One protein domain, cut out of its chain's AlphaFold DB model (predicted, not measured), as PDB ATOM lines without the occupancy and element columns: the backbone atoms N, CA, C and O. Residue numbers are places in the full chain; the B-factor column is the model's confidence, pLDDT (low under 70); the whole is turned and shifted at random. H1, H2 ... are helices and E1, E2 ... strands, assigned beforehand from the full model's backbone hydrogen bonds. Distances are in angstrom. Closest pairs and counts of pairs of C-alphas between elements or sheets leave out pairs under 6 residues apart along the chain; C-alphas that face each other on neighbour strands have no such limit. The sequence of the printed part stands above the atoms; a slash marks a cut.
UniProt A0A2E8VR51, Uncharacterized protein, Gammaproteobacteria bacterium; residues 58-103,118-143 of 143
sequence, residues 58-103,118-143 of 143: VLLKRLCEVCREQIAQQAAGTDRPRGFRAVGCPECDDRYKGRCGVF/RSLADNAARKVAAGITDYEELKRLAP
ATOM      1  N   VAL A  58     -23.882  29.163  25.387       95.81
ATOM      2  CA  VAL A  58     -24.301  27.770  25.587       95.81
ATOM      3  C   VAL A  58     -24.245  27.393  27.062       95.81
ATOM      4  O   VAL A  58     -23.356  27.817  27.802       95.81
ATOM      5  N   LEU A  59     -25.209  26.587  27.514       96.81
ATOM      6  CA  LEU A  59     -25.229  26.029  28.862       96.81
ATOM      7  C   LEU A  59     -24.687  24.603  28.852       96.81
ATOM      8  O   LEU A  59     -25.300  23.710  28.272       96.81
ATOM      9  N   LEU A  60     -23.586  24.393  29.568       96.56
ATOM     10  CA  LEU A  60     -23.032  23.068  29.834       96.56
ATOM     11  C   LEU A  60     -23.472  22.578  31.209       96.56
ATOM     12  O   LEU A  60     -23.637  23.375  32.145       96.56
ATOM     13  N   LYS A  61     -23.622  21.266  31.364       97.12
ATOM     14  CA  LYS A  61     -23.849  20.645  32.671       97.12
ATOM     15  C   LYS A  61     -22.604  20.792  33.557       97.12
ATOM     16  O   LYS A  61     -21.468  20.671  33.097       97.12
ATOM     17  N   ARG A  62     -22.807  21.084  34.846       97.62
ATOM     18  CA  ARG A  62     -21.726  21.159  35.844       97.62
ATOM     19  C   ARG A  62     -21.500  19.801  36.480       97.62
ATOM     20  O   ARG A  62     -22.463  19.165  36.898       97.62
ATOM     21  N   LEU A  63     -20.246  19.382  36.594       97.69
ATOM     22  CA  LEU A  63     -19.894  18.147  37.288       97.69
ATOM     23  C   LEU A  63     -20.378  18.174  38.740       97.69
ATOM     24  O   LEU A  63     -20.318  19.208  39.406       97.69
ATOM     25  N   CYS A  64     -20.835  17.027  39.239       97.44
ATOM     26  CA  CYS A  64     -21.140  16.883  40.656       97.44
ATOM     27  C   CYS A  64     -19.857  17.009  41.489       97.44
ATOM     28  O   CYS A  64     -18.928  16.222  41.327       97.44
ATOM     29  N   GLU A  65     -19.811  17.965  42.414       95.38
ATOM     30  CA  GLU A  65     -18.632  18.189  43.261       95.38
ATOM     31  C   GLU A  65     -18.390  17.053  44.270       95.38
ATOM     32  O   GLU A  65     -17.257  16.877  44.707       95.38
ATOM     33  N   VAL A  66     -19.423  16.255  44.578       96.88
ATOM     34  CA  VAL A  66     -19.360  15.116  45.512       96.88
ATOM     35  C   VAL A  66     -18.726  13.879  44.872       96.88
ATOM     36  O   VAL A  66     -17.939  13.200  45.521       96.88
ATOM     37  N   CYS A  67     -19.065  13.570  43.615       96.25
ATOM     38  CA  CYS A  67     -18.691  12.293  42.987       96.25
ATOM     39  C   CYS A  67     -17.849  12.403  41.713       96.25
ATOM     40  O   CYS A  67     -17.558  11.382  41.094       96.25
ATOM     41  N   ARG A  68     -17.469  13.610  41.278       95.50
ATOM     42  CA  ARG A  68     -16.542  13.757  40.148       95.50
ATOM     43  C   ARG A  68     -15.211  13.079  40.462       95.50
ATOM     44  O   ARG A  68     -14.660  13.241  41.548       95.50
ATOM     45  N   GLU A  69     -14.654  12.395  39.475       94.12
ATOM     46  CA  GLU A  69     -13.357  11.737  39.612       94.12
ATOM     47  C   GLU A  69     -12.302  12.431  38.768       94.12
ATOM     48  O   GLU A  69     -12.540  12.766  37.606       94.12
ATOM     49  N   GLN A  70     -11.120  12.621  39.346       90.50
ATOM     50  CA  GLN A  70      -9.976  13.149  38.622       90.50
ATOM     51  C   GLN A  70      -9.457  12.097  37.638       90.50
ATOM     52  O   GLN A  70      -9.176  10.958  38.008       90.50
ATOM     53  N   ILE A  71      -9.306  12.483  36.373       86.31
ATOM     54  CA  ILE A  71      -8.728  11.611  35.354       86.31
ATOM     55  C   ILE A  71      -7.216  11.556  35.600       86.31
ATOM     56  O   ILE A  71      -6.531  12.579  35.513       86.31
ATOM     57  N   ALA A  72      -6.699  10.368  35.929       70.69
ATOM     58  CA  ALA A  72      -5.265  10.158  36.103       70.69
ATOM     59  C   ALA A  72      -4.527  10.464  34.792       70.69
ATOM     60  O   ALA A  72      -4.923  10.013  33.715       70.69
ATOM     61  N   GLN A  73      -3.447  11.237  34.889       63.94
ATOM     62  CA  GLN A  73      -2.597  11.556  33.749       63.94
ATOM     63  C   GLN A  73      -1.936  10.252  33.281       63.94
ATOM     64  O   GLN A  73      -1.063   9.723  33.968       63.94
ATOM     65  N   GLN A  74      -2.356   9.691  32.144       53.31
ATOM     66  CA  GLN A  74      -1.592   8.599  31.546       53.31
ATOM     67  C   GLN A  74      -0.282   9.187  31.022       53.31
ATOM     68  O   GLN A  74      -0.275  10.035  30.129       53.31
ATOM     69  N   ALA A  75       0.826   8.764  31.625       47.97
ATOM     70  CA  ALA A  75       2.172   9.123  31.215       47.97
ATOM     71  C   ALA A  75       2.494   8.479  29.856       47.97
ATOM     72  O   ALA A  75       3.099   7.418  29.810       47.97
ATOM     73  N   ALA A  76       2.043   9.096  28.760       46.81
ATOM     74  CA  ALA A  76       2.592   8.938  27.412       46.81
ATOM     75  C   ALA A  76       1.875   9.885  26.430       46.81
ATOM     76  O   ALA A  76       0.796   9.582  25.929       46.81
ATOM     77  N   GLY A  77       2.487  11.038  26.146       48.47
ATOM     78  CA  GLY A  77       2.394  11.714  24.843       48.47
ATOM     79  C   GLY A  77       1.049  12.281  24.368       48.47
ATOM     80  O   GLY A  77       1.009  12.797  23.257       48.47
ATOM     81  N   THR A  78      -0.032  12.227  25.151       49.50
ATOM     82  CA  THR A  78      -1.287  12.908  24.794       49.50
ATOM     83  C   THR A  78      -1.481  14.139  25.662       49.50
ATOM     84  O   THR A  78      -1.494  14.061  26.888       49.50
ATOM     85  N   ASP A  79      -1.655  15.283  25.006       49.97
ATOM     86  CA  ASP A  79      -1.903  16.601  25.597       49.97
ATOM     87  C   ASP A  79      -3.331  16.697  26.178       49.97
ATOM     88  O   ASP A  79      -4.016  17.706  26.044       49.97
ATOM     89  N   ARG A  80      -3.851  15.597  26.753       51.19
ATOM     90  CA  ARG A  80      -5.184  15.564  27.360       51.19
ATOM     91  C   ARG A  80      -5.136  16.416  28.626       51.19
ATOM     92  O   ARG A  80      -4.390  16.071  29.549       51.19
ATOM     93  N   PRO A  81      -5.909  17.511  28.705       51.84
ATOM     94  CA  PRO A  81      -5.854  18.366  29.873       51.84
ATOM     95  C   PRO A  81      -6.224  17.590  31.143       51.84
ATOM     96  O   PRO A  81      -7.077  16.694  31.152       51.84
ATOM     97  N   ARG A  82      -5.585  17.983  32.246       66.75
ATOM     98  CA  ARG A  82      -6.049  17.667  33.600       66.75
ATOM     99  C   ARG A  82      -7.545  17.975  33.668       66.75
ATOM    100  O   ARG A  82      -7.974  19.030  33.209       66.75
ATOM    101  N   GLY A  83      -8.332  17.051  34.192       80.94
ATOM    102  CA  GLY A  83      -9.778  17.200  34.178       80.94
ATOM    103  C   GLY A  83     -10.465  16.167  35.045       80.94
ATOM    104  O   GLY A  83      -9.834  15.281  35.628       80.94
ATOM    105  N   PHE A  84     -11.778  16.311  35.120       92.62
ATOM    106  CA  PHE A  84     -12.644  15.427  35.874       92.62
ATOM    107  C   PHE A  84     -13.620  14.733  34.927       92.62
ATOM    108  O   PHE A  84     -13.970  15.280  33.880       92.62
ATOM    109  N   ARG A  85     -14.054  13.531  35.300       92.94
ATOM    110  CA  ARG A  85     -15.108  12.781  34.611       92.94
ATOM    111  C   ARG A  85     -16.359  12.692  35.478       92.94
ATOM    112  O   ARG A  85     -16.261  12.611  36.706       92.94
ATOM    113  N   ALA A  86     -17.520  12.678  34.834       95.62
ATOM    114  CA  ALA A  86     -18.800  12.452  35.489       95.62
ATOM    115  C   ALA A  86     -18.963  10.958  35.846       95.62
ATOM    116  O   ALA A  86     -18.747  10.096  34.994       95.62
ATOM    117  N   VAL A  87     -19.334  10.646  37.096       95.56
ATOM    118  CA  VAL A  87     -19.446   9.251  37.589       95.56
ATOM    119  C   VAL A  87     -20.856   8.919  38.059       95.56
ATOM    120  O   VAL A  87     -21.451   7.969  37.561       95.56
ATOM    121  N   GLY A  88     -21.427   9.744  38.940       96.12
ATOM    122  CA  GLY A  88     -22.794   9.578  39.441       96.12
ATOM    123  C   GLY A  88     -22.853   9.170  40.911       96.12
ATOM    124  O   GLY A  88     -22.036   8.396  41.395       96.12
ATOM    125  N   CYS A  89     -23.803   9.748  41.644       96.75
ATOM    126  CA  CYS A  89     -24.110   9.429  43.037       96.75
ATOM    127  C   CYS A  89     -25.557   9.850  43.372       96.75
ATOM    128  O   CYS A  89     -26.161  10.578  42.581       96.75
ATOM    129  N   PRO A  90     -26.103   9.470  44.541       97.56
ATOM    130  CA  PRO A  90     -27.456   9.863  44.956       97.56
ATOM    131  C   PRO A  90     -27.688  11.380  45.103       97.56
ATOM    132  O   PRO A  90     -28.829  11.819  45.177       97.56
ATOM    133  N   GLU A  91     -26.627  12.190  45.151       95.50
ATOM    134  CA  GLU A  91     -26.699  13.646  45.337       95.50
ATOM    135  C   GLU A  91     -26.756  14.468  44.041       95.50
ATOM    136  O   GLU A  91     -26.852  15.703  44.092       95.50
ATOM    137  N   CYS A  92     -26.632  13.814  42.889       96.81
ATOM    138  CA  CYS A  92     -26.575  14.456  41.579       96.81
ATOM    139  C   CYS A  92     -27.743  14.038  40.685       96.81
ATOM    140  O   CYS A  92     -28.386  13.021  40.924       96.81
ATOM    141  N   ASP A  93     -27.968  14.812  39.627       95.31
ATOM    142  CA  ASP A  93     -28.922  14.506  38.567       95.31
ATOM    143  C   ASP A  93     -28.149  13.995  37.344       95.31
ATOM    144  O   ASP A  93     -27.455  14.757  36.666       95.31
ATOM    145  N   ASP A  94     -28.181  12.676  37.134       93.38
ATOM    146  CA  ASP A  94     -27.444  11.981  36.071       93.38
ATOM    147  C   ASP A  94     -25.973  12.435  35.955       93.38
ATOM    148  O   ASP A  94     -25.514  12.879  34.907       93.38
ATOM    149  N   ARG A  95     -25.208  12.316  37.051       96.25
ATOM    150  CA  ARG A  95     -23.759  12.625  37.142       96.25
ATOM    151  C   ARG A  95     -23.398  14.119  37.184       96.25
ATOM    152  O   ARG A  95     -22.234  14.454  37.420       96.25
ATOM    153  N   TYR A  96     -24.376  15.018  37.060       97.25
ATOM    154  CA  TYR A  96     -24.181  16.471  37.066       97.25
ATOM    155  C   TYR A  96     -25.004  17.166  38.164       97.25
ATOM    156  O   TYR A  96     -25.956  16.611  38.703       97.25
ATOM    157  N   LYS A  97     -24.633  18.397  38.538       96.94
ATOM    158  CA  LYS A  97     -25.381  19.215  39.509       96.94
ATOM    159  C   LYS A  97     -25.341  20.688  39.099       96.94
ATOM    160  O   LYS A  97     -24.393  21.415  39.385       96.94
ATOM    161  N   GLY A  98     -26.389  21.123  38.400       96.56
ATOM    162  CA  GLY A  98     -26.522  22.483  37.876       96.56
ATOM    163  C   GLY A  98     -25.885  22.688  36.497       96.56
ATOM    164  O   GLY A  98     -25.502  21.744  35.805       96.56
ATOM    165  N   ARG A  99     -25.802  23.954  36.072       97.25
ATOM    166  CA  ARG A  99     -25.323  24.360  34.740       97.25
ATOM    167  C   ARG A  99     -24.333  25.512  34.830       97.25
ATOM    168  O   ARG A  99     -24.306  26.245  35.816       97.25
ATOM    169  N   CYS A 100     -23.513  25.676  33.801       96.62
ATOM    170  CA  CYS A 100     -22.613  26.811  33.667       96.62
ATOM    171  C   CYS A 100     -22.656  27.361  32.236       96.62
ATOM    172  O   CYS A 100     -22.691  26.592  31.281       96.62
ATOM    173  N   GLY A 101     -22.644  28.687  32.093       96.88
ATOM    174  CA  GLY A 101     -22.642  29.337  30.779       96.88
ATOM    175  C   GLY A 101     -21.243  29.437  30.184       96.88
ATOM    176  O   GLY A 101     -20.306  29.828  30.885       96.88
ATOM    177  N   VAL A 102     -21.096  29.080  28.918       96.81
ATOM    178  CA  VAL A 102     -19.918  29.350  28.092       96.81
ATOM    179  C   VAL A 102     -20.332  30.355  27.031       96.81
ATOM    180  O   VAL A 102     -21.448  30.283  26.522       96.81
ATOM    181  N   PHE A 103     -19.445  31.299  26.738       96.38
ATOM    182  CA  PHE A 103     -19.750  32.442  25.894       96.38
ATOM    183  C   PHE A 103     -18.655  32.645  24.859       96.38
ATOM    184  O   PHE A 103     -17.477  32.405  25.139       96.38
ATOM    185  N   ARG A 118     -11.591  34.691  23.025       94.56
ATOM    186  CA  ARG A 118     -11.485  33.240  22.792       94.56
ATOM    187  C   ARG A 118     -12.749  32.672  22.152       94.56
ATOM    188  O   ARG A 118     -13.829  33.231  22.316       94.56
ATOM    189  N   SER A 119     -12.601  31.545  21.459       93.62
ATOM    190  CA  SER A 119     -13.741  30.800  20.919       93.62
ATOM    191  C   SER A 119     -14.604  30.189  22.027       93.62
ATOM    192  O   SER A 119     -14.152  30.020  23.168       93.62
ATOM    193  N   LEU A 120     -15.831  29.797  21.677       93.56
ATOM    194  CA  LEU A 120     -16.702  29.033  22.570       93.56
ATOM    195  C   LEU A 120     -16.017  27.743  23.062       93.56
ATOM    196  O   LEU A 120     -16.023  27.458  24.261       93.56
ATOM    197  N   ALA A 121     -15.355  27.011  22.160       93.00
ATOM    198  CA  ALA A 121     -14.625  25.781  22.475       93.00
ATOM    199  C   ALA A 121     -13.458  26.023  23.445       93.00
ATOM    200  O   ALA A 121     -13.319  25.298  24.429       93.00
ATOM    201  N   ASP A 122     -12.664  27.076  23.236       93.81
ATOM    202  CA  ASP A 122     -11.569  27.440  24.144       93.81
ATOM    203  C   ASP A 122     -12.090  27.805  25.540       93.81
ATOM    204  O   ASP A 122     -11.520  27.414  26.563       93.81
ATOM    205  N   ASN A 123     -13.184  28.571  25.604       95.62
ATOM    206  CA  ASN A 123     -13.791  28.953  26.874       95.62
ATOM    207  C   ASN A 123     -14.390  27.740  27.602       95.62
ATOM    208  O   ASN A 123     -14.268  27.652  28.826       95.62
ATOM    209  N   ALA A 124     -14.964  26.776  26.880       94.94
ATOM    210  CA  ALA A 124     -15.408  25.507  27.447       94.94
ATOM    211  C   ALA A 124     -14.231  24.636  27.916       94.94
ATOM    212  O   ALA A 124     -14.256  24.140  29.042       94.94
ATOM    213  N   ALA A 125     -13.154  24.527  27.133       93.19
ATOM    214  CA  ALA A 125     -11.952  23.776  27.502       93.19
ATOM    215  C   ALA A 125     -11.322  24.297  28.805       93.19
ATOM    216  O   ALA A 125     -10.903  23.517  29.661       93.19
ATOM    217  N   ARG A 126     -11.341  25.618  29.031       93.50
ATOM    218  CA  ARG A 126     -10.918  26.213  30.313       93.50
ATOM    219  C   ARG A 126     -11.792  25.775  31.488       93.50
ATOM    220  O   ARG A 126     -11.274  25.601  32.589       93.50
ATOM    221  N   LYS A 127     -13.097  25.575  31.280       95.38
ATOM    222  CA  LYS A 127     -13.994  25.044  32.319       95.38
ATOM    223  C   LYS A 127     -13.750  23.569  32.603       95.38
ATOM    224  O   LYS A 127     -13.869  23.170  33.761       95.38
ATOM    225  N   VAL A 128     -13.377  22.793  31.586       94.12
ATOM    226  CA  VAL A 128     -12.933  21.403  31.758       94.12
ATOM    227  C   VAL A 128     -11.650  21.354  32.585       94.12
ATOM    228  O   VAL A 128     -11.596  20.649  33.592       94.12
ATOM    229  N   ALA A 129     -10.660  22.182  32.242       91.62
ATOM    230  CA  ALA A 129      -9.408  22.288  32.995       91.62
ATOM    231  C   ALA A 129      -9.620  22.744  34.452       91.62
ATOM    232  O   ALA A 129      -8.901  22.316  35.351       91.62
ATOM    233  N   ALA A 130     -10.634  23.581  34.701       92.69
ATOM    234  CA  ALA A 130     -11.043  24.003  36.043       92.69
ATOM    235  C   ALA A 130     -11.905  22.963  36.794       92.69
ATOM    236  O   ALA A 130     -12.307  23.207  37.930       92.69
ATOM    237  N   GLY A 131     -12.239  21.825  36.173       93.06
ATOM    238  CA  GLY A 131     -13.083  20.782  36.761       93.06
ATOM    239  C   GLY A 131     -14.549  21.176  36.958       93.06
ATOM    240  O   GLY A 131     -15.244  20.555  37.762       93.06
ATOM    241  N   ILE A 132     -15.022  22.215  36.265       96.12
ATOM    242  CA  ILE A 132     -16.408  22.701  36.358       96.12
ATOM    243  C   ILE A 132     -17.344  21.823  35.517       96.12
ATOM    244  O   ILE A 132     -18.475  21.563  35.917       96.12
ATOM    245  N   THR A 133     -16.880  21.384  34.351       96.31
ATOM    246  CA  THR A 133     -17.583  20.500  33.407       96.31
ATOM    247  C   THR A 133     -16.590  19.460  32.872       96.31
ATOM    248  O   THR A 133     -15.429  19.477  33.288       96.31
ATOM    249  N   ASP A 134     -17.014  18.554  31.995       94.00
ATOM    250  CA  ASP A 134     -16.162  17.491  31.453       94.00
ATOM    251  C   ASP A 134     -16.013  17.534  29.924       94.00
ATOM    252  O   ASP A 134     -16.551  18.398  29.227       94.00
ATOM    253  N   TYR A 135     -15.213  16.605  29.398       91.88
ATOM    254  CA  TYR A 135     -14.962  16.491  27.963       91.88
ATOM    255  C   TYR A 135     -16.186  16.063  27.159       91.88
ATOM    256  O   TYR A 135     -16.247  16.376  25.971       91.88
ATOM    257  N   GLU A 136     -17.133  15.344  27.760       91.81
ATOM    258  CA  GLU A 136     -18.340  14.928  27.047       91.81
ATOM    259  C   GLU A 136     -19.235  16.138  26.783       91.81
ATOM    260  O   GLU A 136     -19.705  16.312  25.662       91.81
ATOM    261  N   GLU A 137     -19.367  17.050  27.749       93.81
ATOM    262  CA  GLU A 137     -20.048  18.329  27.528       93.81
ATOM    263  C   GLU A 137     -19.312  19.226  26.521       93.81
ATOM    264  O   GLU A 137     -19.960  19.892  25.716       93.81
ATOM    265  N   LEU A 138     -17.974  19.216  26.496       91.69
ATOM    266  CA  LEU A 138     -17.199  19.959  25.493       91.69
ATOM    267  C   LEU A 138     -17.466  19.461  24.062       91.69
ATOM    268  O   LEU A 138     -17.621  20.276  23.157       91.69
ATOM    269  N   LYS A 139     -17.545  18.141  23.849       89.94
ATOM    270  CA  LYS A 139     -17.814  17.551  22.523       89.94
ATOM    271  C   LYS A 139     -19.166  17.969  21.949       89.94
ATOM    272  O   LYS A 139     -19.310  18.005  20.736       89.94
ATOM    273  N   ARG A 140     -20.133  18.328  22.798       86.06
ATOM    274  CA  ARG A 140     -21.452  18.824  22.369       86.06
ATOM    275  C   ARG A 140     -21.396  20.205  21.711       86.06
ATOM    276  O   ARG A 140     -22.397  20.624  21.145       86.06
ATOM    277  N   LEU A 141     -20.269  20.912  21.828       84.19
ATOM    278  CA  LEU A 141     -20.035  22.208  21.187       84.19
ATOM    279  C   LEU A 141     -19.368  22.091  19.811       84.19
ATOM    280  O   LEU A 141     -19.227  23.107  19.134       84.19
ATOM    281  N   ALA A 142     -18.908  20.898  19.421       65.50
ATOM    282  CA  ALA A 142     -18.408  20.677  18.072       65.50
ATOM    283  C   ALA A 142     -19.600  20.587  17.096       65.50
ATOM    284  O   ALA A 142     -20.599  19.958  17.456       65.50
ATOM    285  N   PRO A 143     -19.515  21.225  15.915       55.81
ATOM    286  CA  PRO A 143     -20.525  21.089  14.869       55.81
ATOM    287  C   PRO A 143     -20.639  19.649  14.350       55.81
ATOM    288  O   PRO A 143     -19.623  18.913  14.391       55.81
TER     289      PRO A 143
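AT A GLANCE: This is residues 58 to 103 and 118 to 143 of the 143 residues of an uncharacterized protein of Gammaproteobacteria bacterium (UniProt A0A2E8VR51). Two strands, E1 and E2, form an antiparallel hairpin, and two short helices, H1 and H2, pack on it and touch each other. The link between the strands is a long loop that folds back on itself, with residues 74 to 79 sticking out of the body. The printed part has 72 residues, with two named strands followed by two named helices, in the order E1, E2, H1, H2; the class is mixed, helices and strands, though only 29 of the 72 residues are in named elements. The whole is compact, with a radius of gyration of the C-alphas of 12.2 A and spans of 35 by 31 by 19 A.

HOW THE PARTS SIT: Begin at E1, residues 58 to 63, and set it beside E2, residues 96 to 103: they are a hairpin, antiparallel, with 145 degrees between their N-to-C directions. Look for N 60 and O 100, 2.9 A apart, and N 102 and O 58, 2.8 A apart, both within hydrogen-bond range; the C-alphas of 61 and 99, which face each other, are 4.5 A apart. In the link between these strands, residues 69 to 70 pair antiparallel with residues 84 to 85. Next find H1, residues 120 to 129: its closest C-alpha pair with E2 is Phe 103 and Leu 120, 5.7 A apart, and H1 and E1 are near each other, with 8 pairs of C-alphas within 10 A. H2, residues 135 to 139, touches H1, the closest C-alphas being those of Ala 124 and Leu 138, 6.1 A apart. The closest C-alphas of E1 and H2 are those of Leu 60 and Glu 137, 6.1 A apart, while E2 and H2 are apart. In H1 and H2 every O i to N i+4 pair is within hydrogen-bond range.

IN THESE COORDINATES: Find C-alpha 58 at (-24.301, 27.770, 25.587); from there E1 runs 15.8 A to C-alpha 63. E2 runs 20.0 A from Tyr 96 to C-alpha 103 at (-19.750, 32.442, 25.894). H1 covers 14.4 A from Leu 120 to Ala 129, and H2 runs 6.2 A from Tyr 135 to C-alpha 139 at (-17.814, 17.551, 22.523).

THE WHOLE: Look for the two C-alphas farthest apart, those of Gly 77 and Pro 90, at 36.0 A. The link from E1 to E2, of 32 residues, is long, and the one from H1 to H2 is tight. Residues 104 to 117 are not printed, in the link across the cut from E2 to H1; C-alphas 103 and 118 are 8.9 A apart. The model's mean pLDDT over the printed part is 87.3, and it is under 70 in residues 73 to 82 and 142 to 143.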